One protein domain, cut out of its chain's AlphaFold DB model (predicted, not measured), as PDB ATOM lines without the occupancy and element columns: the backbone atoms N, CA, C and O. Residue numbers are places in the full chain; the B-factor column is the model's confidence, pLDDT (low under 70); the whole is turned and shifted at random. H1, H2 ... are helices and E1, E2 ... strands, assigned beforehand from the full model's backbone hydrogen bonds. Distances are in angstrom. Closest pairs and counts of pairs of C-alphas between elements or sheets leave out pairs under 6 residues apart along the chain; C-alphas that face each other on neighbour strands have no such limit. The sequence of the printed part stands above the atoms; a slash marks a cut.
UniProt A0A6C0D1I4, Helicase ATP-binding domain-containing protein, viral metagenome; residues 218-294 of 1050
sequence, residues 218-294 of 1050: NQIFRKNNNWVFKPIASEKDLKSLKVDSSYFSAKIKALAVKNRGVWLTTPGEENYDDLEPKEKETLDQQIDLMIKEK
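This is residues 218 to 294 of the 1050 residues of the protein "Helicase ATP-binding domain-containing protein" of viral metagenome (UniProt A0A6C0D1I4). A short ribbon of two antiparallel strands, E1 and E2, is covered on one side by two helices, H2 and H3, which lie side by side and run opposite ways. The small helix H1 sits at one end of the longest axis, while the unnamed loop of residues 267 to 276, between E2 and H3, rounds the other end. The printed part has 77 residues with three named helices and two named strands, in the order E1, H1, H2, E2, H3; the sheet's order is E1 - E2, and the class is mixed, helices and strands. The whole is compact, with a radius of gyration of the C-alphas of 11.8 A, and rounded, spanning 30 by 24 by 21 A.

Start with the sheet, where E1, residues 226 to 231, and E2, residues 261 to 266, are antiparallel neighbours at 149 degrees between their directions. Look there for N 228 and O 264, 2.8 A apart, and N 264 and O 228, 3.0 A apart, both pairs within hydrogen-bond range. Next find H3, residues 277 to 294, whose closest C-alpha to E2 is that of Leu 283, 6.4 A from that of Trp 263. E1 and H3 are near each other, with 5 pairs of C-alphas within 10 A. H2, residues 250 to 258, comes closest to E2 at the C-alphas of Ala 256 and Val 262, 5.1 A apart. H2 and H3 touch, at a shallow tilt of 13 degrees, opposite ways; their closest C-alphas are those of Ile 252 and Leu 289, 6.9 A apart, and H3 touches H2 with residues 286 to 290 alone. Farther out, H1, residues 235 to 239, only just touches H2, with 3 pairs of C-alphas within 8 A, the closest being those of Glu 235 and Val 257 at 6.6 A. H1 is apart from E2 and from H3, and E1 is apart from H2. In H2 and H3 every O i to N i+4 pair is within hydrogen-bond range; in H1 it is 0 of 1, but 2 of 2 O i to N i+3 pairs are.

Find C-alpha 226 at (17.385, 12.880, -13.156); from there E1 runs 16.4 A to C-alpha 231. H1 follows at residues 235 to 239, then H2 at 250 to 258, 12.3 A long. E2, residues 261 to 266, begins at C-alpha 261, (29.003, 2.062, -16.303), and is 15.6 A long. H3, the longest helix, runs 26.0 A from C-alpha 277 to C-alpha 294 at (17.055, 4.827, -33.409).

The farthest C-alphas, those of Lys 236 and Asp 273, are 30.9 A apart. The printed part has no cut; the links E1 to H1 and H2 to E2 are tight, those from H1 to H2 and E2 to H3 are short, and none is long. The mean pLDDT of the printed part is 80.5, and residues 219 to 220 and 242 to 247 of the model are under 70.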
ATOM      1  N   ASN A 218      11.962  12.341 -27.113       70.81
ATOM      2  CA  ASN A 218      11.552  11.393 -26.090       70.81
ATOM      3  C   ASN A 218      12.322  11.663 -24.795       70.81
ATOM      4  O   ASN A 218      13.504  12.009 -24.858       70.81
ATOM      5  N   GLN A 219      11.680  11.465 -23.639       66.81
ATOM      6  CA  GLN A 219      12.307  11.665 -22.330       66.81
ATOM      7  C   GLN A 219      13.690  11.014 -22.246       66.81
ATOM      8  O   GLN A 219      14.619  11.663 -21.791       66.81
ATOM      9  N   ILE A 220      13.891   9.816 -22.805       69.19
ATOM     10  CA  ILE A 220      15.186   9.114 -22.764       69.19
ATOM     11  C   ILE A 220      16.353   9.853 -23.455       69.19
ATOM     12  O   ILE A 220      17.502   9.442 -23.311       69.19
ATOM     13  N   PHE A 221      16.082  10.895 -24.246       74.50
ATOM     14  CA  PHE A 221      17.094  11.722 -24.915       74.50
ATOM     15  C   PHE A 221      17.280  13.090 -24.264       74.50
ATOM     16  O   PHE A 221      18.195  13.819 -24.656       74.50
ATOM     17  N   ARG A 222      16.406  13.468 -23.322       75.19
ATOM     18  CA  ARG A 222      16.400  14.819 -22.773       75.19
ATOM     19  C   ARG A 222      17.448  15.014 -21.689       75.19
ATOM     20  O   ARG A 222      17.691  14.130 -20.871       75.19
ATOM     21  N   LYS A 223      18.057  16.199 -21.664       74.31
ATOM     22  CA  LYS A 223      19.019  16.564 -20.612       74.31
ATOM     23  C   LYS A 223      18.331  16.857 -19.276       74.31
ATOM     24  O   LYS A 223      18.883  16.503 -18.246       74.31
ATOM     25  N   ASN A 224      17.111  17.392 -19.297       73.31
ATOM     26  CA  ASN A 224      16.306  17.721 -18.113       73.31
ATOM     27  C   ASN A 224      15.653  16.493 -17.445       73.31
ATOM     28  O   ASN A 224      14.457  16.479 -17.163       73.31
ATOM     29  N   ASN A 225      16.440  15.445 -17.213       78.56
ATOM     30  CA  ASN A 225      16.049  14.298 -16.401       78.56
ATOM     31  C   ASN A 225      16.942  14.201 -15.165       78.56
ATOM     32  O   ASN A 225      18.016  14.803 -15.104       78.56
ATOM     33  N   ASN A 226      16.523  13.363 -14.220       84.31
ATOM     34  CA  ASN A 226      17.385  12.880 -13.156       84.31
ATOM     35  C   ASN A 226      18.210  11.684 -13.665       84.31
ATOM     36  O   ASN A 226      17.685  10.582 -13.842       84.31
ATOM     37  N   TRP A 227      19.489  11.914 -13.951       87.56
ATOM     38  CA  TRP A 227      20.434  10.936 -14.483       87.56
ATOM     39  C   TRP A 227      21.255  10.282 -13.372       87.56
ATOM     40  O   TRP A 227      21.923  10.955 -12.588       87.56
ATOM     41  N   VAL A 228      21.264   8.948 -13.344       87.12
ATOM     42  CA  VAL A 228      22.008   8.140 -12.373       87.12
ATOM     43  C   VAL A 228      22.987   7.225 -13.097       87.12
ATOM     44  O   VAL A 228      22.600   6.391 -13.920       87.12
ATOM     45  N   PHE A 229      24.266   7.336 -12.743       89.06
ATOM     46  CA  PHE A 229      25.297   6.428 -13.225       89.06
ATOM     47  C   PHE A 229      25.219   5.087 -12.489       89.06
ATOM     48  O   PHE A 229      25.271   5.022 -11.258       89.06
ATOM     49  N   LYS A 230      25.101   3.988 -13.238       88.50
ATOM     50  CA  LYS A 230      25.177   2.621 -12.717       88.50
ATOM     51  C   LYS A 230      26.500   1.988 -13.138       88.50
ATOM     52  O   LYS A 230      26.666   1.690 -14.323       88.50
ATOM     53  N   PRO A 231      27.432   1.760 -12.195       86.94
ATOM     54  CA  PRO A 231      28.682   1.077 -12.487       86.94
ATOM     55  C   PRO A 231      28.427  -0.339 -13.003       86.94
ATOM     56  O   PRO A 231      27.579  -1.054 -12.466       86.94
ATOM     57  N   ILE A 232      29.187  -0.754 -14.016       86.50
ATOM     58  CA  ILE A 232      29.194  -2.134 -14.512       86.50
ATOM     59  C   ILE A 232      30.635  -2.607 -14.685       86.50
ATOM     60  O   ILE A 232      31.495  -1.854 -15.143       86.50
ATOM     61  N   ALA A 233      30.906  -3.863 -14.337       76.94
ATOM     62  CA  ALA A 233      32.215  -4.485 -14.514       76.94
ATOM     63  C   ALA A 233      32.284  -5.300 -15.816       76.94
ATOM     64  O   ALA A 233      33.348  -5.430 -16.418       76.94
ATOM     65  N   SER A 234      31.153  -5.844 -16.271       78.50
ATOM     66  CA  SER A 234      31.047  -6.648 -17.487       78.50
ATOM     67  C   SER A 234      29.659  -6.554 -18.127       78.50
ATOM     68  O   SER A 234      28.685  -6.155 -17.495       78.50
ATOM     69  N   GLU A 235      29.530  -7.004 -19.379       78.12
ATOM     70  CA  GLU A 235      28.233  -7.058 -20.079       78.12
ATOM     71  C   GLU A 235      27.185  -7.914 -19.335       78.12
ATOM     72  O   GLU A 235      25.982  -7.718 -19.504       78.12
ATOM     73  N   LYS A 236      27.616  -8.858 -18.484       78.00
ATOM     74  CA  LYS A 236      26.702  -9.678 -17.673       78.00
ATOM     75  C   LYS A 236      25.933  -8.839 -16.649       78.00
ATOM     76  O   LYS A 236      24.776  -9.156 -16.388       78.00
ATOM     77  N   ASP A 237      26.529  -7.753 -16.160       77.62
ATOM     78  CA  ASP A 237      25.924  -6.858 -15.166       77.62
ATOM     79  C   ASP A 237      24.798  -6.009 -15.775       77.62
ATOM     80  O   ASP A 237      23.930  -5.517 -15.067       77.62
ATOM     81  N   LEU A 238      24.736  -5.892 -17.106       75.94
ATOM     82  CA  LEU A 238      23.620  -5.225 -17.780       75.94
ATOM     83  C   LEU A 238      22.311  -6.016 -17.668       75.94
ATOM     84  O   LEU A 238      21.237  -5.429 -17.741       75.94
ATOM     85  N   LYS A 239      22.379  -7.344 -17.486       73.69
ATOM     86  CA  LYS A 239      21.187  -8.201 -17.359       73.69
ATOM     87  C   LYS A 239      20.514  -8.098 -15.990       73.69
ATOM     88  O   LYS A 239      19.359  -8.490 -15.872       73.69
ATOM     89  N   SER A 240      21.233  -7.637 -14.966       71.19
ATOM     90  CA  SER A 240      20.684  -7.436 -13.621       71.19
ATOM     91  C   SER A 240      20.036  -6.059 -13.448       71.19
ATOM     92  O   SER A 240      19.325  -5.838 -12.467       71.19
ATOM     93  N   LEU A 241      20.227  -5.148 -14.408       73.94
ATOM     94  CA  LEU A 241      19.482  -3.898 -14.478       73.94
ATOM     95  C   LEU A 241      18.026  -4.215 -14.851       73.94
ATOM     96  O   LEU A 241      17.774  -4.964 -15.792       73.94
ATOM     97  N   LYS A 242      17.057  -3.634 -14.131       68.94
ATOM     98  CA  LYS A 242      15.615  -3.743 -14.431       68.94
ATOM     99  C   LYS A 242      15.232  -2.916 -15.675       68.94
ATOM    100  O   LYS A 242      14.326  -2.098 -15.625       68.94
ATOM    101  N   VAL A 243      15.966  -3.085 -16.771       67.75
ATOM    102  CA  VAL A 243      15.808  -2.346 -18.029       67.75
ATOM    103  C   VAL A 243      15.639  -3.361 -19.154       67.75
ATOM    104  O   VAL A 243      16.310  -4.395 -19.173       67.75
ATOM    105  N   ASP A 244      14.734  -3.093 -20.095       63.47
ATOM    106  CA  ASP A 244      14.468  -4.022 -21.191       63.47
ATOM    107  C   ASP A 244      15.738  -4.294 -22.017       63.47
ATOM    108  O   ASP A 244      16.443  -3.379 -22.444       63.47
ATOM    109  N   SER A 245      16.014  -5.571 -22.293       62.56
ATOM    110  CA  SER A 245      17.195  -6.002 -23.055       62.56
ATOM    111  C   SER A 245      17.331  -5.374 -24.452       62.56
ATOM    112  O   SER A 245      18.442  -5.296 -24.974       62.56
ATOM    113  N   SER A 246      16.234  -4.895 -25.048       61.12
ATOM    114  CA  SER A 246      16.222  -4.159 -26.317       61.12
ATOM    115  C   SER A 246      16.793  -2.739 -26.221       61.12
ATOM    116  O   SER A 246      17.114  -2.167 -27.259       61.12
ATOM    117  N   TYR A 247      16.965  -2.188 -25.011       66.12
ATOM    118  CA  TYR A 247      17.705  -0.944 -24.752       66.12
ATOM    119  C   TYR A 247      19.178  -1.063 -25.134       66.12
ATOM    120  O   TYR A 247      19.766  -0.188 -25.769       66.12
ATOM    121  N   PHE A 248      19.772  -2.188 -24.757       72.88
ATOM    122  CA  PHE A 248      21.196  -2.421 -24.865       72.88
ATOM    123  C   PHE A 248      21.544  -2.984 -26.239       72.88
ATOM    124  O   PHE A 248      21.774  -4.184 -26.402       72.88
ATOM    125  N   SER A 249      21.611  -2.115 -27.246       77.31
ATOM    126  CA  SER A 249      22.186  -2.503 -28.533       77.31
ATOM    127  C   SER A 249      23.670  -2.857 -28.385       77.31
ATOM    128  O   SER A 249      24.330  -2.423 -27.440       77.31
ATOM    129  N   ALA A 250      24.229  -3.631 -29.320       81.06
ATOM    130  CA  ALA A 250      25.632  -4.057 -29.251       81.06
ATOM    131  C   ALA A 250      26.607  -2.879 -29.055       81.06
ATOM    132  O   ALA A 250      27.586  -2.999 -28.320       81.06
ATOM    133  N   LYS A 251      26.307  -1.716 -29.650       84.19
ATOM    134  CA  LYS A 251      27.124  -0.510 -29.488       84.19
ATOM    135  C   LYS A 251      26.960   0.129 -28.113       84.19
ATOM    136  O   LYS A 251      27.961   0.517 -27.522       84.19
ATOM    137  N   ILE A 252      25.732   0.214 -27.592       83.00
ATOM    138  CA  ILE A 252      25.472   0.738 -26.240       83.00
ATOM    139  C   ILE A 252      26.174  -0.135 -25.197       83.00
ATOM    140  O   ILE A 252      26.804   0.384 -24.284       83.00
ATOM    141  N   LYS A 253      26.143  -1.460 -25.371       84.94
ATOM    142  CA  LYS A 253      26.863  -2.397 -24.502       84.94
ATOM    143  C   LYS A 253      28.372  -2.183 -24.539       84.94
ATOM    144  O   LYS A 253      29.001  -2.103 -23.489       84.94
ATOM    145  N   ALA A 254      28.944  -2.052 -25.738       85.44
ATOM    146  CA  ALA A 254      30.367  -1.772 -25.900       85.44
ATOM    147  C   ALA A 254      30.765  -0.435 -25.247       85.44
ATOM    148  O   ALA A 254      31.795  -0.366 -24.579       85.44
ATOM    149  N   LEU A 255      29.931   0.602 -25.388       86.31
ATOM    150  CA  LEU A 255      30.145   1.902 -24.749       86.31
ATOM    151  C   LEU A 255      30.064   1.804 -23.220       86.31
ATOM    152  O   LEU A 255      30.939   2.320 -22.534       86.31
ATOM    153  N   ALA A 256      29.061   1.100 -22.691       85.69
ATOM    154  CA  ALA A 256      28.882   0.931 -21.254       85.69
ATOM    155  C   ALA A 256      30.066   0.184 -20.613       85.69
ATOM    156  O   ALA A 256      30.562   0.581 -19.561       85.69
ATOM    157  N   VAL A 257      30.582  -0.861 -21.275       85.69
ATOM    158  CA  VAL A 257      31.784  -1.585 -20.822       85.69
ATOM    159  C   VAL A 257      33.025  -0.691 -20.897       85.69
ATOM    160  O   VAL A 257      33.808  -0.656 -19.948       85.69
ATOM    161  N   LYS A 258      33.191   0.078 -21.983       87.81
ATOM    162  CA  LYS A 258      34.296   1.039 -22.142       87.81
ATOM    163  C   LYS A 258      34.299   2.093 -21.029       87.81
ATOM    164  O   LYS A 258      35.361   2.406 -20.497       87.81
ATOM    165  N   ASN A 259      33.122   2.595 -20.662       87.69
ATOM    166  CA  ASN A 259      32.950   3.631 -19.643       87.69
ATOM    167  C   ASN A 259      32.831   3.067 -18.214       87.69
ATOM    168  O   ASN A 259      32.742   3.844 -17.268       87.69
ATOM    169  N   ARG A 260      32.860   1.733 -18.039       87.50
ATOM    170  CA  ARG A 260      32.663   1.027 -16.754       87.50
ATOM    171  C   ARG A 260      31.350   1.384 -16.043       87.50
ATOM    172  O   ARG A 260      31.253   1.337 -14.818       87.50
ATOM    173  N   GLY A 261      30.326   1.730 -16.812       88.25
ATOM    174  CA  GLY A 261      29.003   2.062 -16.303       88.25
ATOM    175  C   GLY A 261      28.075   2.576 -17.391       88.25
ATOM    176  O   GLY A 261      28.493   2.848 -18.518       88.25
ATOM    177  N   VAL A 262      26.795   2.673 -17.050       89.25
ATOM    178  CA  VAL A 262      25.726   3.165 -17.923       89.25
ATOM    179  C   VAL A 262      24.904   4.219 -17.192       89.25
ATOM    180  O   VAL A 262      24.620   4.077 -16.004       89.25
ATOM    181  N   TRP A 263      24.492   5.260 -17.907       87.81
ATOM    182  CA  TRP A 263      23.556   6.257 -17.399       87.81
ATOM    183  C   TRP A 263      22.109   5.789 -17.579       87.81
ATOM    184  O   TRP A 263      21.725   5.362 -18.670       87.81
ATOM    185  N   LEU A 264      21.304   5.872 -16.524       85.25
ATOM    186  CA  LEU A 264      19.865   5.589 -16.540       85.25
ATOM    187  C   LEU A 264      19.108   6.800 -15.997       85.25
ATOM    188  O   LEU A 264      19.668   7.550 -15.200       85.25
ATOM    189  N   THR A 265      17.850   6.982 -16.390       79.69
ATOM    190  CA  THR A 265      16.993   7.991 -15.753       79.69
ATOM    191  C   THR A 265      16.256   7.388 -14.559       79.69
ATOM    192  O   THR A 265      15.988   6.188 -14.535       79.69
ATOM    193  N   THR A 266      15.912   8.209 -13.575       76.75
ATOM    194  CA  THR A 266      15.029   7.847 -12.454       76.75
ATOM    195  C   THR A 266      13.991   8.947 -12.214       76.75
ATOM    196  O   THR A 266      14.199  10.072 -12.662       76.75
ATOM    197  N   PRO A 267      12.867   8.670 -11.526       75.44
ATOM    198  CA  PRO A 267      12.004   9.738 -11.023       75.44
ATOM    199  C   PRO A 267      12.792  10.646 -10.063       75.44
ATOM    200  O   PRO A 267      13.404  10.144  -9.120       75.44
ATOM    201  N   GLY A 268      12.798  11.961 -10.292       75.62
ATOM    202  CA  GLY A 268      13.525  12.930  -9.461       75.62
ATOM    203  C   GLY A 268      13.704  14.294 -10.136       75.62
ATOM    204  O   GLY A 268      13.249  14.490 -11.261       75.62
ATOM    205  N   GLU A 269      14.373  15.224  -9.446       80.69
ATOM    206  CA  GLU A 269      14.709  16.554  -9.981       80.69
ATOM    207  C   GLU A 269      15.812  16.484 -11.050       80.69
ATOM    208  O   GLU A 269      16.667  15.594 -11.025       80.69
ATOM    209  N   GLU A 270      15.789  17.417 -12.004       84.75
ATOM    210  CA  GLU A 270      16.823  17.527 -13.036       84.75
ATOM    211  C   GLU A 270      18.200  17.758 -12.400       84.75
ATOM    212  O   GLU A 270      18.343  18.616 -11.542       84.75
ATOM    213  N   ASN A 271      19.208  16.982 -12.807       86.94
ATOM    214  CA  ASN A 271      20.550  17.058 -12.210       86.94
ATOM    215  C   ASN A 271      21.672  17.204 -13.244       86.94
ATOM    216  O   ASN A 271      22.840  17.086 -12.892       86.94
ATOM    217  N   TYR A 272      21.349  17.421 -14.526       84.19
ATOM    218  CA  TYR A 272      22.362  17.498 -15.584       84.19
ATOM    219  C   TYR A 272      23.371  18.620 -15.337       84.19
ATOM    220  O   TYR A 272      24.568  18.409 -15.525       84.19
ATOM    221  N   ASP A 273      22.904  19.795 -14.915       81.69
ATOM    222  CA  ASP A 273      23.769  20.956 -14.688       81.69
ATOM    223  C   ASP A 273      24.708  20.759 -13.492       81.69
ATOM    224  O   ASP A 273      25.827  21.280 -13.524       81.69
ATOM    225  N   ASP A 274      24.328  19.902 -12.541       86.19
ATOM    226  CA  ASP A 274      25.113  19.546 -11.354       86.19
ATOM    227  C   ASP A 274      26.181  18.470 -11.624       86.19
ATOM    228  O   ASP A 274      27.023  18.211 -10.766       86.19
ATOM    229  N   LEU A 275      26.174  17.833 -12.804       85.62
ATOM    230  CA  LEU A 275      27.162  16.812 -13.169       85.62
ATOM    231  C   LEU A 275      28.543  17.418 -13.462       85.62
ATOM    232  O   LEU A 275      28.669  18.483 -14.084       85.62
ATOM    233  N   GLU A 276      29.594  16.668 -13.124       85.38
ATOM    234  CA  GLU A 276      30.971  17.031 -13.456       85.38
ATOM    235  C   GLU A 276      31.198  17.039 -14.984       85.38
ATOM    236  O   GLU A 276      30.569  16.262 -15.714       85.38
ATOM    237  N   PRO A 277      32.136  17.844 -15.525       80.12
ATOM    238  CA  PRO A 277      32.357  17.946 -16.974       80.12
ATOM    239  C   PRO A 277      32.593  16.596 -17.671       80.12
ATOM    240  O   PRO A 277      32.082  16.348 -18.764       80.12
ATOM    241  N   LYS A 278      33.320  15.686 -17.013       81.19
ATOM    242  CA  LYS A 278      33.588  14.333 -17.520       81.19
ATOM    243  C   LYS A 278      32.336  13.451 -17.525       81.19
ATOM    244  O   LYS A 278      32.164  12.621 -18.414       81.19
ATOM    245  N   GLU A 279      31.459  13.620 -16.542       85.12
ATOM    246  CA  GLU A 279      30.191  12.894 -16.460       85.12
ATOM    247  C   GLU A 279      29.242  13.359 -17.563       85.12
ATOM    248  O   GLU A 279      28.745  12.519 -18.319       85.12
ATOM    249  N   LYS A 280      29.111  14.684 -17.743       84.75
ATOM    250  CA  LYS A 280      28.377  15.308 -18.857       84.75
ATOM    251  C   LYS A 280      28.842  14.773 -20.207       84.75
ATOM    252  O   LYS A 280      28.009  14.412 -21.036       84.75
ATOM    253  N   GLU A 281      30.154  14.653 -20.413       83.81
ATOM    254  CA  GLU A 281      30.718  14.098 -21.646       83.81
ATOM    255  C   GLU A 281      30.286  12.639 -21.870       83.81
ATOM    256  O   GLU A 281      29.804  12.289 -22.948       83.81
ATOM    257  N   THR A 282      30.412  11.773 -20.857       88.50
ATOM    258  CA  THR A 282      30.022  10.356 -20.993       88.50
ATOM    259  C   THR A 282      28.519  10.166 -21.198       88.50
ATOM    260  O   THR A 282      28.114   9.272 -21.948       88.50
ATOM    261  N   LEU A 283      27.697  11.007 -20.567       87.69
ATOM    262  CA  LEU A 283      26.249  11.021 -20.736       87.69
ATOM    263  C   LEU A 283      25.865  11.477 -22.149       87.69
ATOM    264  O   LEU A 283      25.119  10.777 -22.835       87.69
ATOM    265  N   ASP A 284      26.428  12.592 -22.624       85.94
ATOM    266  CA  ASP A 284      26.174  13.109 -23.973       85.94
ATOM    267  C   ASP A 284      26.595  12.089 -25.049       85.94
ATOM    268  O   ASP A 284      25.854  11.865 -26.010       85.94
ATOM    269  N   GLN A 285      27.724  11.389 -24.857       86.00
ATOM    270  CA  GLN A 285      28.154  10.291 -25.734       86.00
ATOM    271  C   GLN A 285      27.141   9.136 -25.776       86.00
ATOM    272  O   GLN A 285      26.893   8.572 -26.847       86.00
ATOM    273  N   GLN A 286      26.552   8.771 -24.630       88.44
ATOM    274  CA  GLN A 286      25.534   7.724 -24.563       88.44
ATOM    275  C   GLN A 286      24.248   8.154 -25.275       88.44
ATOM    276  O   GLN A 286      23.755   7.409 -26.126       88.44
ATOM    277  N   ILE A 287      23.741   9.356 -24.984       84.12
ATOM    278  CA  ILE A 287      22.541   9.919 -25.623       84.12
ATOM    279  C   ILE A 287      22.728   9.968 -27.145       84.12
ATOM    280  O   ILE A 287      21.855   9.528 -27.897       84.12
ATOM    281  N   ASP A 288      23.890  10.421 -27.621       84.38
ATOM    282  CA  ASP A 288      24.196  10.466 -29.053       84.38
ATOM    283  C   ASP A 288      24.175   9.099 -29.720       84.38
ATOM    284  O   ASP A 288      23.706   8.957 -30.855       84.38
ATOM    285  N   LEU A 289      24.695   8.083 -29.036       84.88
ATOM    286  CA  LEU A 289      24.687   6.728 -29.554       84.88
ATOM    287  C   LEU A 289      23.262   6.169 -29.624       84.88
ATOM    288  O   LEU A 289      22.910   5.541 -30.623       84.88
ATOM    289  N   MET A 290      22.426   6.452 -28.621       81.62
ATOM    290  CA  MET A 290      21.017   6.052 -28.615       81.62
ATOM    291  C   MET A 290      20.240   6.701 -29.768       81.62
ATOM    292  O   MET A 290      19.502   6.018 -30.483       81.62
ATOM    293  N   ILE A 291      20.456   7.999 -30.007       81.56
ATOM    294  CA  ILE A 291      19.862   8.731 -31.135       81.56
ATOM    295  C   ILE A 291      20.310   8.110 -32.470       81.56
ATOM    296  O   ILE A 291      19.476   7.825 -33.327       81.56
ATOM    297  N   LYS A 292      21.609   7.834 -32.653       81.62
ATOM    298  CA  LYS A 292      22.155   7.239 -33.895       81.62
ATOM    299  C   LYS A 292      21.656   5.819 -34.179       81.62
ATOM    300  O   LYS A 292      21.637   5.396 -35.333       81.62
ATOM    301  N   GLU A 293      21.296   5.056 -33.152       79.31
ATOM    302  CA  GLU A 293      20.749   3.704 -33.316       79.31
ATOM    303  C   GLU A 293      19.274   3.742 -33.749       79.31
ATOM    304  O   GLU A 293      18.876   2.989 -34.649       79.31
ATOM    305  N   LYS A 294      18.493   4.655 -33.148       77.69
ATOM    306  CA  LYS A 294      17.055   4.827 -33.409       77.69
ATOM    307  C   LYS A 294      16.768   5.533 -34.737       77.69
ATOM    308  O   LYS A 294      15.841   5.132 -35.441       77.69
TER     309      LYS A 294